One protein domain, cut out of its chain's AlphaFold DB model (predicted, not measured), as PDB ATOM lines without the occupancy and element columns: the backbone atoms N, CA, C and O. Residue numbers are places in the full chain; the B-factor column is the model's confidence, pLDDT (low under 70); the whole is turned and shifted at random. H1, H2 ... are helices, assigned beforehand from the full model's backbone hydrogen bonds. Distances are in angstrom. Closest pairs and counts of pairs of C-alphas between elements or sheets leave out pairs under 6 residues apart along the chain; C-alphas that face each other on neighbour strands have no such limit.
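Overview. This is residues 2 to 59 and 117 to 178 of the 178 residues of an uncharacterized protein of Aegilops tauschii (UniProt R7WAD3). A rod built along one long helix, H5, with three helices lying side by side with it and running opposite ways to it: H4 folds back along its first part as a helical hairpin, H1 lies along its later part, and H3 packs on it too. The short helix H2 is set off from H5, in the turn of chain between H1 and H3. The printed part has 120 residues with five named helices, in the order H1, H2, H3, H4, H5, and no named strand; the class is all helix. The whole is only just loose, close to compact, with a radius of gyration of the C-alphas of 16.4 A, and spans 57 by 25 by 22 A.

Arrangement. H5, residues 141 to 174, is the hub, touching three other helices. H4, residues 123 to 137, touches H5 residues 141 to 155 alone, with the C-alphas of Phe 132 and Ser 147 closest at 5.1 A; this hairpin has a shallow tilt of 24 degrees, opposite ways. H1, residues 2 to 19, touches H5 residues 161 to 172 alone, closest at the C-alphas of Ala 3 and Ile 172, 5.7 A, with a shallow tilt of 22 degrees, opposite ways. H3, residues 37 to 59, touches H5, closest at the C-alphas of Ile 45 and Arg 159, 6.0 A, with a shallow tilt of 25 degrees, opposite ways. The helix packing is mostly aligned: these three touching pairs are at shallow tilts. H2, residues 25 to 33, and H3 only just touch, and only at the corner by their link, with 3 pairs of C-alphas within 8 A; the closest are those of Leu 31 and Ala 37, 4.7 A. H1 and H2 are close but not clearly touching, the C-alphas of Tyr 18 and Glu 25 being closest at 5.5 A. H2 and H5 are apart, and so are H3 and H4. In H1, H2, H3, H4 and H5 every O i to N i+4 pair is within hydrogen-bond range.

Along the chain. H5 measures 48.4 A from C-alpha 141 at (190.659, 158.393, 180.941) to C-alpha 174 at (145.478, 166.625, 196.219). H3 measures 32.1 A, H1 26.0 A, H4 21.3 A and H2 12.1 A. H1 begins at C-alpha 2, (147.408, 170.697, 205.912).

Size, cuts and confidence. The C-alphas farthest apart, those of Lys 139 and Lys 178, are 56.6 A apart. Residues 60 to 116 are not printed, and C-alphas 59 and 117 across this cut are 27.7 A apart. Of the links that are printed whole, H1 to H2, H2 to H3 and H4 to H5 are tight. The mean pLDDT of the printed part is 87.6; residues 117 to 119, 121 and 176 to 178 are under 70.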
ATOM      1  N   ALA A   2     146.434 171.543 206.626       86.31
ATOM      2  CA  ALA A   2     147.408 170.697 205.912       86.31
ATOM      3  C   ALA A   2     148.048 171.364 204.671       86.31
ATOM      4  O   ALA A   2     149.269 171.423 204.565       86.31
ATOM      5  N   ALA A   3     147.243 171.975 203.794       89.44
ATOM      6  CA  ALA A   3     147.746 172.626 202.579       89.44
ATOM      7  C   ALA A   3     148.660 173.844 202.836       89.44
ATOM      8  O   ALA A   3     149.464 174.203 201.982       89.44
ATOM      9  N   ALA A   4     148.534 174.513 203.988       92.12
ATOM     10  CA  ALA A   4     149.419 175.624 204.353       92.12
ATOM     11  C   ALA A   4     150.781 175.103 204.839       92.12
ATOM     12  O   ALA A   4     151.817 175.619 204.428       92.12
ATOM     13  N   ALA A   5     150.777 174.033 205.641       94.31
ATOM     14  CA  ALA A   5     152.000 173.379 206.097       94.31
ATOM     15  C   ALA A   5     152.801 172.769 204.933       94.31
ATOM     16  O   ALA A   5     154.020 172.903 204.893       94.31
ATOM     17  N   LEU A   6     152.127 172.152 203.954       95.19
ATOM     18  CA  LEU A   6     152.782 171.628 202.751       95.19
ATOM     19  C   LEU A   6     153.424 172.736 201.907       95.19
ATOM     20  O   LEU A   6     154.564 172.583 201.484       95.19
ATOM     21  N   ARG A   7     152.748 173.881 201.733       94.19
ATOM     22  CA  ARG A   7     153.329 175.048 201.043       94.19
ATOM     23  C   ARG A   7     154.552 175.604 201.769       94.19
ATOM     24  O   ARG A   7     155.544 175.913 201.122       94.19
ATOM     25  N   ALA A   8     154.512 175.686 203.099       95.88
ATOM     26  CA  ALA A   8     155.670 176.110 203.885       95.88
ATOM     27  C   ALA A   8     156.860 175.147 203.718       95.88
ATOM     28  O   ALA A   8     157.995 175.595 203.558       95.88
ATOM     29  N   ARG A   9     156.601 173.831 203.696       96.62
ATOM     30  CA  ARG A   9     157.626 172.808 203.431       96.62
ATOM     31  C   ARG A   9     158.206 172.920 202.023       96.62
ATOM     32  O   ARG A   9     159.422 172.884 201.893       96.62
ATOM     33  N   LEU A  10     157.360 173.094 201.007       95.88
ATOM     34  CA  LEU A  10     157.786 173.295 199.619       95.88
ATOM     35  C   LEU A  10     158.705 174.513 199.499       95.88
ATOM     36  O   LEU A  10     159.815 174.388 199.000       95.88
ATOM     37  N   ASN A  11     158.285 175.660 200.036       95.44
ATOM     38  CA  ASN A  11     159.085 176.882 199.983       95.44
ATOM     39  C   ASN A  11     160.419 176.724 200.725       95.44
ATOM     40  O   ASN A  11     161.449 177.126 200.205       95.44
ATOM     41  N   THR A  12     160.419 176.083 201.899       97.69
ATOM     42  CA  THR A  12     161.656 175.808 202.654       97.69
ATOM     43  C   THR A  12     162.617 174.929 201.856       97.69
ATOM     44  O   THR A  12     163.820 175.181 201.835       97.69
ATOM     45  N   HIS A  13     162.092 173.895 201.195       97.50
ATOM     46  CA  HIS A  13     162.888 172.991 200.369       97.50
ATOM     47  C   HIS A  13     163.488 173.714 199.161       97.50
ATOM     48  O   HIS A  13     164.686 173.600 198.927       97.50
ATOM     49  N   ILE A  14     162.694 174.523 198.461       95.25
ATOM     50  CA  ILE A  14     163.154 175.316 197.313       95.25
ATOM     51  C   ILE A  14     164.212 176.346 197.738       95.25
ATOM     52  O   ILE A  14     165.257 176.437 197.104       95.25
ATOM     53  N   SER A  15     164.015 177.052 198.856       96.62
ATOM     54  CA  SER A  15     165.030 177.975 199.384       96.62
ATOM     55  C   SER A  15     166.354 177.274 199.700       96.62
ATOM     56  O   SER A  15     167.418 177.855 199.493       96.62
ATOM     57  N   ARG A  16     166.314 176.020 200.174       96.50
ATOM     58  CA  ARG A  16     167.532 175.217 200.355       96.50
ATOM     59  C   ARG A  16     168.183 174.881 199.013       96.50
ATOM     60  O   ARG A  16     169.397 175.011 198.909       96.50
ATOM     61  N   MET A  17     167.402 174.505 197.996       95.25
ATOM     62  CA  MET A  17     167.931 174.227 196.654       95.25
ATOM     63  C   MET A  17     168.701 175.428 196.083       95.25
ATOM     64  O   MET A  17     169.762 175.234 195.494       95.25
ATOM     65  N   TYR A  18     168.215 176.655 196.309       94.50
ATOM     66  CA  TYR A  18     168.925 177.883 195.926       94.50
ATOM     67  C   TYR A  18     170.203 178.090 196.742       94.50
ATOM     68  O   TYR A  18     171.278 178.274 196.177       94.50
ATOM     69  N   ALA A  19     170.115 177.997 198.073       94.88
ATOM     70  CA  ALA A  19     171.260 178.210 198.962       94.88
ATOM     71  C   ALA A  19     172.406 177.209 198.726       94.88
ATOM     72  O   ALA A  19     173.576 177.550 198.891       94.88
ATOM     73  N   GLU A  20     172.075 175.977 198.340       93.44
ATOM     74  CA  GLU A  20     173.042 174.922 198.029       93.44
ATOM     75  C   GLU A  20     173.526 174.962 196.569       93.44
ATOM     76  O   GLU A  20     174.424 174.201 196.208       93.44
ATOM     77  N   GLY A  21     172.972 175.847 195.731       89.62
ATOM     78  CA  GLY A  21     173.322 175.968 194.313       89.62
ATOM     79  C   GLY A  21     172.901 174.760 193.471       89.62
ATOM     80  O   GLY A  21     173.519 174.475 192.443       89.62
ATOM     81  N   VAL A  22     171.879 174.023 193.916       90.12
ATOM     82  CA  VAL A  22     171.307 172.874 193.195       90.12
ATOM     83  C   VAL A  22     170.654 173.347 191.901       90.12
ATOM     84  O   VAL A  22     170.829 172.727 190.852       90.12
ATOM     85  N   VAL A  23     169.935 174.467 191.981       90.56
ATOM     86  CA  VAL A  23     169.361 175.186 190.843       90.56
ATOM     87  C   VAL A  23     169.669 176.677 190.968       90.56
ATOM     88  O   VAL A  23     169.736 177.210 192.075       90.56
ATOM     89  N   GLU A  24     169.847 177.348 189.838       90.62
ATOM     90  CA  GLU A  24     169.960 178.801 189.761       90.62
ATOM     91  C   GLU A  24     168.614 179.455 190.101       90.62
ATOM     92  O   GLU A  24     167.582 179.103 189.527       90.62
ATOM     93  N   GLU A  25     168.635 180.401 191.040       91.75
ATOM     94  CA  GLU A  25     167.437 181.023 191.615       91.75
ATOM     95  C   GLU A  25     166.580 181.730 190.560       91.75
ATOM     96  O   GLU A  25     165.428 181.348 190.378       91.75
ATOM     97  N   GLU A  26     167.152 182.672 189.803       89.12
ATOM     98  CA  GLU A  26     166.429 183.454 188.786       89.12
ATOM     99  C   GLU A  26     165.787 182.549 187.720       89.12
ATOM    100  O   GLU A  26     164.586 182.632 187.449       89.12
ATOM    101  N   THR A  27     166.569 181.618 187.170       87.81
ATOM    102  CA  THR A  27     166.110 180.664 186.153       87.81
ATOM    103  C   THR A  27     164.980 179.780 186.682       87.81
ATOM    104  O   THR A  27     163.959 179.594 186.018       87.81
ATOM    105  N   PHE A  28     165.137 179.217 187.882       90.12
ATOM    106  CA  PHE A  28     164.163 178.275 188.422       90.12
ATOM    107  C   PHE A  28     162.907 178.970 188.968       90.12
ATOM    108  O   PHE A  28     161.822 178.394 188.902       90.12
ATOM    109  N   GLU A  29     163.011 180.201 189.480       91.56
ATOM    110  CA  GLU A  29     161.842 181.017 189.830       91.56
ATOM    111  C   GLU A  29     160.981 181.320 188.607       91.56
ATOM    112  O   GLU A  29     159.774 181.086 188.667       91.56
ATOM    113  N   GLN A  30     161.581 181.700 187.476       90.12
ATOM    114  CA  GLN A  30     160.840 181.925 186.233       90.12
ATOM    115  C   GLN A  30     160.044 180.675 185.810       90.12
ATOM    116  O   GLN A  30     158.847 180.756 185.538       90.12
ATOM    117  N   LEU A  31     160.665 179.488 185.851       90.94
ATOM    118  CA  LEU A  31     159.981 178.222 185.545       90.94
ATOM    119  C   LEU A  31     158.797 177.939 186.482       90.94
ATOM    120  O   LEU A  31     157.812 177.310 186.077       90.94
ATOM    121  N   ARG A  32     158.901 178.352 187.751       90.62
ATOM    122  CA  ARG A  32     157.833 178.184 188.744       90.62
ATOM    123  C   ARG A  32     156.690 179.160 188.509       90.62
ATOM    124  O   ARG A  32     155.537 178.744 188.610       90.62
ATOM    125  N   GLU A  33     156.991 180.417 188.201       91.00
ATOM    126  CA  GLU A  33     155.982 181.427 187.859       91.00
ATOM    127  C   GLU A  33     155.208 181.044 186.594       91.00
ATOM    128  O   GLU A  33     153.984 181.165 186.556       91.00
ATOM    129  N   ASP A  34     155.908 180.470 185.615       89.25
ATOM    130  CA  ASP A  34     155.323 179.966 184.373       89.25
ATOM    131  C   ASP A  34     154.550 178.644 184.557       89.25
ATOM    132  O   ASP A  34     153.874 178.177 183.639       89.25
ATOM    133  N   GLY A  35     154.626 178.018 185.738       89.12
ATOM    134  CA  GLY A  35     153.931 176.765 186.046       89.12
ATOM    135  C   GLY A  35     154.481 175.541 185.305       89.12
ATOM    136  O   GLY A  35     153.794 174.524 185.210       89.12
ATOM    137  N   ILE A  36     155.707 175.622 184.784       90.88
ATOM    138  CA  ILE A  36     156.355 174.564 183.991       90.88
ATOM    139  C   ILE A  36     157.514 173.877 184.726       90.88
ATOM    140  O   ILE A  36     158.051 172.896 184.216       90.88
ATOM    141  N   ALA A  37     157.888 174.336 185.926       90.62
ATOM    142  CA  ALA A  37     159.016 173.802 186.697       90.62
ATOM    143  C   ALA A  37     158.982 172.275 186.872       90.62
ATOM    144  O   ALA A  37     160.001 171.616 186.681       90.62
ATOM    145  N   THR A  38     157.816 171.696 187.176       91.69
ATOM    146  CA  THR A  38     157.664 170.240 187.332       91.69
ATOM    147  C   THR A  38     157.859 169.482 186.018       91.69
ATOM    148  O   THR A  38     158.496 168.430 186.011       91.69
ATOM    149  N   GLU A  39     157.368 170.009 184.897       90.88
ATOM    150  CA  GLU A  39     157.558 169.375 183.587       90.88
ATOM    151  C   GLU A  39     159.032 169.419 183.166       90.88
ATOM    152  O   GLU A  39     159.616 168.400 182.794       90.88
ATOM    153  N   VAL A  40     159.666 170.585 183.316       88.69
ATOM    154  CA  VAL A  40     161.086 170.779 182.997       88.69
ATOM    155  C   VAL A  40     161.978 169.927 183.909       88.69
ATOM    156  O   VAL A  40     162.941 169.329 183.433       88.69
ATOM    157  N   ALA A  41     161.625 169.773 185.189       91.00
ATOM    158  CA  ALA A  41     162.319 168.878 186.114       91.00
ATOM    159  C   ALA A  41     162.251 167.406 185.683       91.00
ATOM    160  O   ALA A  41     163.274 166.717 185.688       91.00
ATOM    161  N   ARG A  42     161.077 166.913 185.266       91.69
ATOM    162  CA  ARG A  42     160.933 165.536 184.756       91.69
ATOM    163  C   ARG A  42     161.770 165.317 183.504       91.69
ATOM    164  O   ARG A  42     162.436 164.286 183.397       91.69
ATOM    165  N   LEU A  43     161.739 166.273 182.579       88.75
ATOM    166  CA  LEU A  43     162.516 166.202 181.347       88.75
ATOM    167  C   LEU A  43     164.016 166.136 181.652       88.75
ATOM    168  O   LEU A  43     164.679 165.203 181.204       88.75
ATOM    169  N   PHE A  44     164.515 167.039 182.501       88.12
ATOM    170  CA  PHE A  44     165.910 167.044 182.941       88.12
ATOM    171  C   PHE A  44     166.326 165.706 183.565       88.12
ATOM    172  O   PHE A  44     167.351 165.143 183.186       88.12
ATOM    173  N   ILE A  45     165.527 165.169 184.498       90.31
ATOM    174  CA  ILE A  45     165.839 163.903 185.176       90.31
ATOM    175  C   ILE A  45     165.998 162.765 184.162       90.31
ATOM    176  O   ILE A  45     166.957 161.996 184.265       90.31
ATOM    177  N   ASN A  46     165.083 162.663 183.196       88.50
ATOM    178  CA  ASN A  46     165.084 161.594 182.201       88.50
ATOM    179  C   ASN A  46     166.221 161.755 181.186       88.50
ATOM    180  O   ASN A  46     166.959 160.803 180.940       88.50
ATOM    181  N   GLU A  47     166.403 162.954 180.628       84.62
ATOM    182  CA  GLU A  47     167.452 163.217 179.637       84.62
ATOM    183  C   GLU A  47     168.847 162.998 180.230       84.62
ATOM    184  O   GLU A  47     169.679 162.310 179.637       84.62
ATOM    185  N   ALA A  48     169.098 163.520 181.433       84.81
ATOM    186  CA  ALA A  48     170.388 163.360 182.090       84.81
ATOM    187  C   ALA A  48     170.674 161.896 182.468       84.81
ATOM    188  O   ALA A  48     171.826 161.471 182.377       84.81
ATOM    189  N   TYR A  49     169.658 161.101 182.829       88.06
ATOM    190  CA  TYR A  49     169.830 159.664 183.075       88.06
ATOM    191  C   TYR A  49     170.306 158.928 181.818       88.06
ATOM    192  O   TYR A  49     171.314 158.221 181.866       88.06
ATOM    193  N   GLU A  50     169.614 159.127 180.695       87.31
ATOM    194  CA  GLU A  50     169.956 158.488 179.421       87.31
ATOM    195  C   GLU A  50     171.358 158.898 178.959       87.31
ATOM    196  O   GLU A  50     172.159 158.048 178.571       87.31
ATOM    197  N   ILE A  51     171.703 160.186 179.077       84.69
ATOM    198  CA  ILE A  51     173.037 160.695 178.736       84.69
ATOM    199  C   ILE A  51     174.114 160.045 179.610       84.69
ATOM    200  O   ILE A  51     175.122 159.566 179.083       84.69
ATOM    201  N   LEU A  52     173.926 160.016 180.933       86.25
ATOM    202  CA  LEU A  52     174.897 159.421 181.855       86.25
ATOM    203  C   LEU A  52     175.074 157.925 181.595       86.25
ATOM    204  O   LEU A  52     176.208 157.444 181.571       86.25
ATOM    205  N   HIS A  53     173.981 157.213 181.328       87.25
ATOM    206  CA  HIS A  53     174.013 155.801 180.967       87.25
ATOM    207  C   HIS A  53     174.784 155.554 179.658       87.25
ATOM    208  O   HIS A  53     175.654 154.681 179.596       87.25
ATOM    209  N   ASP A  54     174.542 156.371 178.628       85.12
ATOM    210  CA  ASP A  54     175.256 156.308 177.347       85.12
ATOM    211  C   ASP A  54     176.762 156.584 177.512       85.12
ATOM    212  O   ASP A  54     177.598 155.942 176.863       85.12
ATOM    213  N   ILE A  55     177.131 157.543 178.368       83.69
ATOM    214  CA  ILE A  55     178.534 157.834 178.693       83.69
ATOM    215  C   ILE A  55     179.165 156.632 179.401       83.69
ATOM    216  O   ILE A  55     180.282 156.247 179.050       83.69
ATOM    217  N   ASP A  56     178.457 155.999 180.335       83.31
ATOM    218  CA  ASP A  56     178.948 154.837 181.074       83.31
ATOM    219  C   ASP A  56     179.288 153.650 180.174       83.31
ATOM    220  O   ASP A  56     180.369 153.053 180.287       83.31
ATOM    221  N   ILE A  57     178.411 153.356 179.214       84.62
ATOM    222  CA  ILE A  57     178.640 152.314 178.209       84.62
ATOM    223  C   ILE A  57     179.924 152.612 177.421       84.62
ATOM    224  O   ILE A  57     180.765 151.729 177.224       84.62
ATOM    225  N   ARG A  58     180.130 153.869 177.007       81.81
ATOM    226  CA  ARG A  58     181.326 154.274 176.246       81.81
ATOM    227  C   ARG A  58     182.599 154.228 177.077       81.81
ATOM    228  O   ARG A  58     183.631 153.781 176.585       81.81
ATOM    229  N   MET A  59     182.543 154.701 178.317       79.38
ATOM    230  CA  MET A  59     183.694 154.730 179.220       79.38
ATOM    231  C   MET A  59     184.124 153.319 179.632       79.38
ATOM    232  O   MET A  59     185.324 153.053 179.758       79.38
ATOM    233  N   ARG A 117     166.877 175.645 176.580       37.56
ATOM    234  CA  ARG A 117     165.436 175.402 176.877       37.56
ATOM    235  C   ARG A 117     165.036 174.213 177.763       37.56
ATOM    236  O   ARG A 117     163.870 174.154 178.139       37.56
ATOM    237  N   THR A 118     165.954 173.352 178.196       47.44
ATOM    238  CA  THR A 118     165.647 172.262 179.159       47.44
ATOM    239  C   THR A 118     166.362 172.398 180.506       47.44
ATOM    240  O   THR A 118     166.194 171.569 181.399       47.44
ATOM    241  N   SER A 119     167.149 173.462 180.690       63.38
ATOM    242  CA  SER A 119     167.908 173.673 181.919       63.38
ATOM    243  C   SER A 119     166.987 174.140 183.043       63.38
ATOM    244  O   SER A 119     166.589 175.296 183.111       63.38
ATOM    245  N   VAL A 120     166.744 173.247 183.990       71.56
ATOM    246  CA  VAL A 120     166.294 173.534 185.362       71.56
ATOM    247  C   VAL A 120     167.230 174.473 186.151       71.56
ATOM    248  O   VAL A 120     167.044 174.655 187.350       71.56
ATOM    249  N   GLY A 121     168.280 175.018 185.529       68.50
ATOM    250  CA  GLY A 121     169.304 175.814 186.196       68.50
ATOM    251  C   GLY A 121     170.293 174.972 187.004       68.50
ATOM    252  O   GLY A 121     170.846 175.492 187.962       68.50
ATOM    253  N   ALA A 122     170.517 173.691 186.668       78.75
ATOM    254  CA  ALA A 122     171.395 172.770 187.412       78.75
ATOM    255  C   ALA A 122     172.886 173.171 187.352       78.75
ATOM    256  O   ALA A 122     173.709 172.542 186.682       78.75
ATOM    257  N   GLN A 123     173.244 174.236 188.066       79.25
ATOM    258  CA  GLN A 123     174.511 174.951 187.940       79.25
ATOM    259  C   GLN A 123     175.722 174.054 188.216       79.25
ATOM    260  O   GLN A 123     176.691 174.046 187.452       79.25
ATOM    261  N   GLN A 124     175.665 173.269 189.291       83.06
ATOM    262  CA  GLN A 124     176.768 172.391 189.677       83.06
ATOM    263  C   GLN A 124     176.973 171.249 188.679       83.06
ATOM    264  O   GLN A 124     178.113 170.937 188.332       83.06
ATOM    265  N   VAL A 125     175.883 170.651 188.184       84.44
ATOM    266  CA  VAL A 125     175.945 169.590 187.168       84.44
ATOM    267  C   VAL A 125     176.587 170.134 185.892       84.44
ATOM    268  O   VAL A 125     177.514 169.517 185.371       84.44
ATOM    269  N   ASN A 126     176.183 171.329 185.451       81.56
ATOM    270  CA  ASN A 126     176.757 171.987 184.275       81.56
ATOM    271  C   ASN A 126     178.266 172.229 184.428       81.56
ATOM    272  O   ASN A 126     179.041 171.906 183.526       81.56
ATOM    273  N   LEU A 127     178.709 172.728 185.588       80.31
ATOM    274  CA  LEU A 127     180.131 172.936 185.874       80.31
ATOM    275  C   LEU A 127     180.929 171.624 185.851       80.31
ATOM    276  O   LEU A 127     182.003 171.556 185.253       80.31
ATOM    277  N   ALA A 128     180.400 170.561 186.458       81.31
ATOM    278  CA  ALA A 128     181.052 169.255 186.444       81.31
ATOM    279  C   ALA A 128     181.124 168.651 185.030       81.31
ATOM    280  O   ALA A 128     182.140 168.049 184.670       81.31
ATOM    281  N   CYS A 129     180.096 168.857 184.200       82.19
ATOM    282  CA  CYS A 129     180.106 168.452 182.796       82.19
ATOM    283  C   CYS A 129     181.170 169.194 181.977       82.19
ATOM    284  O   CYS A 129     181.796 168.568 181.120       82.19
ATOM    285  N   MET A 130     181.430 170.477 182.260       81.38
ATOM    286  CA  MET A 130     182.542 171.207 181.633       81.38
ATOM    287  C   MET A 130     183.893 170.565 181.979       81.38
ATOM    288  O   MET A 130     184.657 170.245 181.070       81.38
ATOM    289  N   HIS A 131     184.145 170.253 183.258       81.06
ATOM    290  CA  HIS A 131     185.372 169.548 183.662       81.06
ATOM    291  C   HIS A 131     185.512 168.171 182.993       81.06
ATOM    292  O   HIS A 131     186.606 167.792 182.570       81.06
ATOM    293  N   PHE A 132     184.416 167.415 182.874       85.38
ATOM    294  CA  PHE A 132     184.417 166.154 182.129       85.38
ATOM    295  C   PHE A 132     184.779 166.369 180.655       85.38
ATOM    296  O   PHE A 132     185.612 165.641 180.116       85.38
ATOM    297  N   GLY A 133     184.190 167.383 180.016       81.31
ATOM    298  CA  GLY A 133     184.485 167.772 178.639       81.31
ATOM    299  C   GLY A 133     185.967 168.090 178.421       81.31
ATOM    300  O   GLY A 133     186.557 167.590 177.462       81.31
ATOM    301  N   ASP A 134     186.587 168.826 179.346       84.94
ATOM    302  CA  ASP A 134     188.014 169.159 179.298       84.94
ATOM    303  C   ASP A 134     188.893 167.901 179.355       84.94
ATOM    304  O   ASP A 134     189.764 167.702 178.500       84.94
ATOM    305  N   PHE A 135     188.635 166.998 180.311       84.81
ATOM    306  CA  PHE A 135     189.369 165.731 180.406       84.81
ATOM    307  C   PHE A 135     189.145 164.831 179.191       84.81
ATOM    308  O   PHE A 135     190.080 164.157 178.740       84.81
ATOM    309  N   TYR A 136     187.936 164.843 178.633       82.56
ATOM    310  CA  TYR A 136     187.615 164.096 177.426       82.56
ATOM    311  C   TYR A 136     188.386 164.637 176.219       82.56
ATOM    312  O   TYR A 136     188.958 163.854 175.455       82.56
ATOM    313  N   ALA A 137     188.466 165.962 176.068       83.00
ATOM    314  CA  ALA A 137     189.184 166.619 174.978       83.00
ATOM    315  C   ALA A 137     190.680 166.267 174.974       83.00
ATOM    316  O   ALA A 137     191.248 165.991 173.913       83.00
ATOM    317  N   ILE A 138     191.304 166.184 176.154       85.50
ATOM    318  CA  ILE A 138     192.708 165.757 176.299       85.50
ATOM    319  C   ILE A 138     192.883 164.229 176.378       85.50
ATOM    320  O   ILE A 138     193.994 163.748 176.595       85.50
ATOM    321  N   LYS A 139     191.804 163.453 176.188       82.69
ATOM    322  CA  LYS A 139     191.784 161.978 176.229       82.69
ATOM    323  C   LYS A 139     192.303 161.389 177.545       82.69
ATOM    324  O   LYS A 139     192.886 160.303 177.574       82.69
ATOM    325  N   CYS A 140     192.076 162.086 178.653       84.00
ATOM    326  CA  CYS A 140     192.499 161.640 179.969       84.00
ATOM    327  C   CYS A 140     191.473 160.692 180.601       84.00
ATOM    328  O   CYS A 140     190.568 161.135 181.303       84.00
ATOM    329  N   LYS A 141     191.634 159.373 180.424       84.06
ATOM    330  CA  LYS A 141     190.659 158.393 180.941       84.06
ATOM    331  C   LYS A 141     190.397 158.531 182.444       84.06
ATOM    332  O   LYS A 141     189.241 158.550 182.851       84.06
ATOM    333  N   GLN A 142     191.447 158.635 183.259       88.44
ATOM    334  CA  GLN A 142     191.288 158.739 184.712       88.44
ATOM    335  C   GLN A 142     190.577 160.039 185.115       88.44
ATOM    336  O   GLN A 142     189.698 160.010 185.969       88.44
ATOM    337  N   GLY A 143     190.910 161.157 184.462       86.44
ATOM    338  CA  GLY A 143     190.237 162.440 184.668       86.44
ATOM    339  C   GLY A 143     188.763 162.390 184.268       86.44
ATOM    340  O   GLY A 143     187.915 162.853 185.026       86.44
ATOM    341  N   CYS A 144     188.433 161.743 183.145       86.38
ATOM    342  CA  CYS A 144     187.049 161.500 182.737       86.38
ATOM    343  C   CYS A 144     186.283 160.661 183.765       86.38
ATOM    344  O   CYS A 144     185.143 160.979 184.058       86.38
ATOM    345  N   LEU A 145     186.880 159.603 184.324       87.19
ATOM    346  CA  LEU A 145     186.204 158.771 185.328       87.19
ATOM    347  C   LEU A 145     185.918 159.553 186.618       87.19
ATOM    348  O   LEU A 145     184.787 159.551 187.087       87.19
ATOM    349  N   VAL A 146     186.909 160.285 187.138       91.31
ATOM    350  CA  VAL A 146     186.751 161.094 188.362       91.31
ATOM    351  C   VAL A 146     185.717 162.207 188.171       91.31
ATOM    352  O   VAL A 146     184.862 162.425 189.027       91.31
ATOM    353  N   SER A 147     185.777 162.915 187.044       87.31
ATOM    354  CA  SER A 147     184.803 163.966 186.727       87.31
ATOM    355  C   SER A 147     183.405 163.398 186.469       87.31
ATOM    356  O   SER A 147     182.429 163.993 186.915       87.31
ATOM    357  N   LEU A 148     183.282 162.223 185.844       88.88
ATOM    358  CA  LEU A 148     181.996 161.551 185.650       88.88
ATOM    359  C   LEU A 148     181.371 161.104 186.978       88.88
ATOM    360  O   LEU A 148     180.164 161.248 187.152       88.88
ATOM    361  N   ASP A 149     182.165 160.619 187.937       92.62
ATOM    362  CA  ASP A 149     181.684 160.324 189.295       92.62
ATOM    363  C   ASP A 149     181.106 161.577 189.967       92.62
ATOM    364  O   ASP A 149     180.033 161.517 190.569       92.62
ATOM    365  N   LEU A 150     181.758 162.733 189.798       91.12
ATOM    366  CA  LEU A 150     181.231 164.012 190.277       91.12
ATOM    367  C   LEU A 150     179.913 164.387 189.585       91.12
ATOM    368  O   LEU A 150     178.960 164.746 190.276       91.12
ATOM    369  N   VAL A 151     179.825 164.271 188.254       88.94
ATOM    370  CA  VAL A 151     178.578 164.546 187.517       88.94
ATOM    371  C   VAL A 151     177.446 163.647 188.022       88.94
ATOM    372  O   VAL A 151     176.356 164.150 188.285       88.94
ATOM    373  N   ARG A 152     177.693 162.343 188.226       91.19
ATOM    374  CA  ARG A 152     176.678 161.413 188.755       91.19
ATOM    375  C   ARG A 152     176.216 161.810 190.155       91.19
ATOM    376  O   ARG A 152     175.015 161.831 190.410       91.19
ATOM    377  N   ASN A 153     177.144 162.158 191.045       93.88
ATOM    378  CA  ASN A 153     176.807 162.582 192.405       93.88
ATOM    379  C   ASN A 153     175.925 163.837 192.406       93.88
ATOM    380  O   ASN A 153     174.903 163.872 193.088       93.88
ATOM    381  N   LEU A 154     176.289 164.840 191.607       91.06
ATOM    382  CA  LEU A 154     175.530 166.086 191.500       91.06
ATOM    383  C   LEU A 154     174.168 165.871 190.832       91.06
ATOM    384  O   LEU A 154     173.169 166.406 191.303       91.06
ATOM    385  N   TYR A 155     174.095 165.032 189.797       91.62
ATOM    386  CA  TYR A 155     172.825 164.637 189.190       91.62
ATOM    387  C   TYR A 155     171.896 163.969 190.213       91.62
ATOM    388  O   TYR A 155     170.722 164.322 190.285       91.62
ATOM    389  N   CYS A 156     172.410 163.058 191.047       93.56
ATOM    390  CA  CYS A 156     171.622 162.425 192.106       93.56
ATOM    391  C   CYS A 156     171.071 163.442 193.116       93.56
ATOM    392  O   CYS A 156     169.923 163.304 193.536       93.56
ATOM    393  N   ILE A 157     171.853 164.466 193.478       93.75
ATOM    394  CA  ILE A 157     171.407 165.556 194.363       93.75
ATOM    395  C   ILE A 157     170.255 166.331 193.710       93.75
ATOM    396  O   ILE A 157     169.174 166.424 194.292       93.75
ATOM    397  N   VAL A 158     170.454 166.818 192.478       92.56
ATOM    398  CA  VAL A 158     169.440 167.594 191.744       92.56
ATOM    399  C   VAL A 158     168.162 166.781 191.546       92.56
ATOM    400  O   VAL A 158     167.067 167.268 191.823       92.56
ATOM    401  N   ARG A 159     168.292 165.516 191.129       95.00
ATOM    402  CA  ARG A 159     167.164 164.600 190.950       95.00
ATOM    403  C   ARG A 159     166.371 164.432 192.243       95.00
ATOM    404  O   ARG A 159     165.154 164.585 192.219       95.00
ATOM    405  N   ASN A 160     167.044 164.117 193.349       96.38
ATOM    406  CA  ASN A 160     166.385 163.906 194.636       96.38
ATOM    407  C   ASN A 160     165.607 165.155 195.076       96.38
ATOM    408  O   ASN A 160     164.454 165.062 195.495       96.38
ATOM    409  N   ASP A 161     166.211 166.335 194.935       96.19
ATOM    410  CA  ASP A 161     165.562 167.586 195.318       96.19
ATOM    411  C   ASP A 161     164.367 167.933 194.426       96.19
ATOM    412  O   ASP A 161     163.336 168.388 194.932       96.19
ATOM    413  N   MET A 162     164.443 167.642 193.131       95.06
ATOM    414  CA  MET A 162     163.310 167.790 192.216       95.06
ATOM    415  C   MET A 162     162.187 166.793 192.499       95.06
ATOM    416  O   MET A 162     161.021 167.177 192.478       95.06
ATOM    417  N   GLU A 163     162.506 165.537 192.809       96.38
ATOM    418  CA  GLU A 163     161.509 164.529 193.183       96.38
ATOM    419  C   GLU A 163     160.750 164.936 194.457       96.38
ATOM    420  O   GLU A 163     159.523 164.831 194.495       96.38
ATOM    421  N   ILE A 164     161.441 165.479 195.466       96.56
ATOM    422  CA  ILE A 164     160.801 166.009 196.684       96.56
ATOM    423  C   ILE A 164     159.888 167.199 196.357       96.56
ATOM    424  O   ILE A 164     158.770 167.276 196.872       96.56
ATOM    425  N   MET A 165     160.349 168.119 195.507       95.31
ATOM    426  CA  MET A 165     159.576 169.283 195.069       95.31
ATOM    427  C   MET A 165     158.279 168.851 194.367       95.31
ATOM    428  O   MET A 165     157.196 169.221 194.825       95.31
ATOM    429  N   MET A 166     158.368 167.965 193.370       94.69
ATOM    430  CA  MET A 166     157.205 167.433 192.648       94.69
ATOM    431  C   MET A 166     156.226 166.708 193.581       94.69
ATOM    432  O   MET A 166     155.019 166.924 193.511       94.69
ATOM    433  N   GLN A 167     156.729 165.893 194.515       95.69
ATOM    434  CA  GLN A 167     155.880 165.209 195.495       95.69
ATOM    435  C   GLN A 167     155.127 166.185 196.406       95.69
ATOM    436  O   GLN A 167     153.994 165.908 196.808       95.69
ATOM    437  N   LEU A 168     155.754 167.295 196.800       95.12
ATOM    438  CA  LEU A 168     155.107 168.322 197.614       95.12
ATOM    439  C   LEU A 168     154.048 169.083 196.806       95.12
ATOM    440  O   LEU A 168     152.980 169.362 197.351       95.12
ATOM    441  N   GLU A 169     154.300 169.365 195.527       93.31
ATOM    442  CA  GLU A 169     153.306 169.953 194.620       93.31
ATOM    443  C   GLU A 169     152.090 169.036 194.427       93.31
ATOM    444  O   GLU A 169     150.957 169.485 194.623       93.31
ATOM    445  N   ASP A 170     152.308 167.744 194.175       93.19
ATOM    446  CA  ASP A 170     151.240 166.745 194.032       93.19
ATOM    447  C   ASP A 170     150.383 166.644 195.309       93.19
ATOM    448  O   ASP A 170     149.150 166.626 195.255       93.19
ATOM    449  N   GLN A 171     151.017 166.655 196.488       93.81
ATOM    450  CA  GLN A 171     150.309 166.666 197.776       93.81
ATOM    451  C   GLN A 171     149.478 167.942 197.978       93.81
ATOM    452  O   GLN A 171     148.389 167.890 198.556       93.81
ATOM    453  N   ILE A 172     149.972 169.097 197.523       92.38
ATOM    454  CA  ILE A 172     149.230 170.363 197.587       92.38
ATOM    455  C   ILE A 172     148.030 170.323 196.639       92.38
ATOM    456  O   ILE A 172     146.947 170.752 197.042       92.38
ATOM    457  N   ALA A 173     148.194 169.794 195.424       90.31
ATOM    458  CA  ALA A 173     147.112 169.640 194.453       90.31
ATOM    459  C   ALA A 173     146.016 168.686 194.964       90.31
ATOM    460  O   ALA A 173     144.825 168.983 194.846       90.31
ATOM    461  N   ALA A 174     146.404 167.592 195.627       91.88
ATOM    462  CA  ALA A 174     145.478 166.625 196.219       91.88
ATOM    463  C   ALA A 174     144.636 167.192 197.381       91.88
ATOM    464  O   ALA A 174     143.582 166.644 197.703       91.88
ATOM    465  N   CYS A 175     145.058 168.297 198.007       88.56
ATOM    466  CA  CYS A 175     144.293 168.952 199.073       88.56
ATOM    467  C   CYS A 175     143.048 169.715 198.568       88.56
ATOM    468  O   CYS A 175     142.291 170.224 199.398       88.56
ATOM    469  N   GLY A 176     142.828 169.796 197.250       69.69
ATOM    470  CA  GLY A 176     141.708 170.511 196.634       69.69
ATOM    471  C   GLY A 176     141.954 172.019 196.450       69.69
ATOM    472  O   GLY A 176     142.948 172.560 196.949       69.69
ATOM    473  N   PRO A 177     141.077 172.712 195.695       64.25
ATOM    474  CA  PRO A 177     141.211 174.144 195.437       64.25
ATOM    475  C   PRO A 177     141.101 174.968 196.731       64.25
ATOM    476  O   PRO A 177     140.461 174.547 197.696       64.25
ATOM    477  N   LYS A 178     141.782 176.123 196.747       56.84
ATOM    478  CA  LYS A 178     141.701 177.108 197.838       56.84
ATOM    479  C   LYS A 178     140.315 177.735 197.925       56.84
ATOM    480  O   LYS A 178     139.742 178.006 196.849       56.84
TER     481      LYS A 178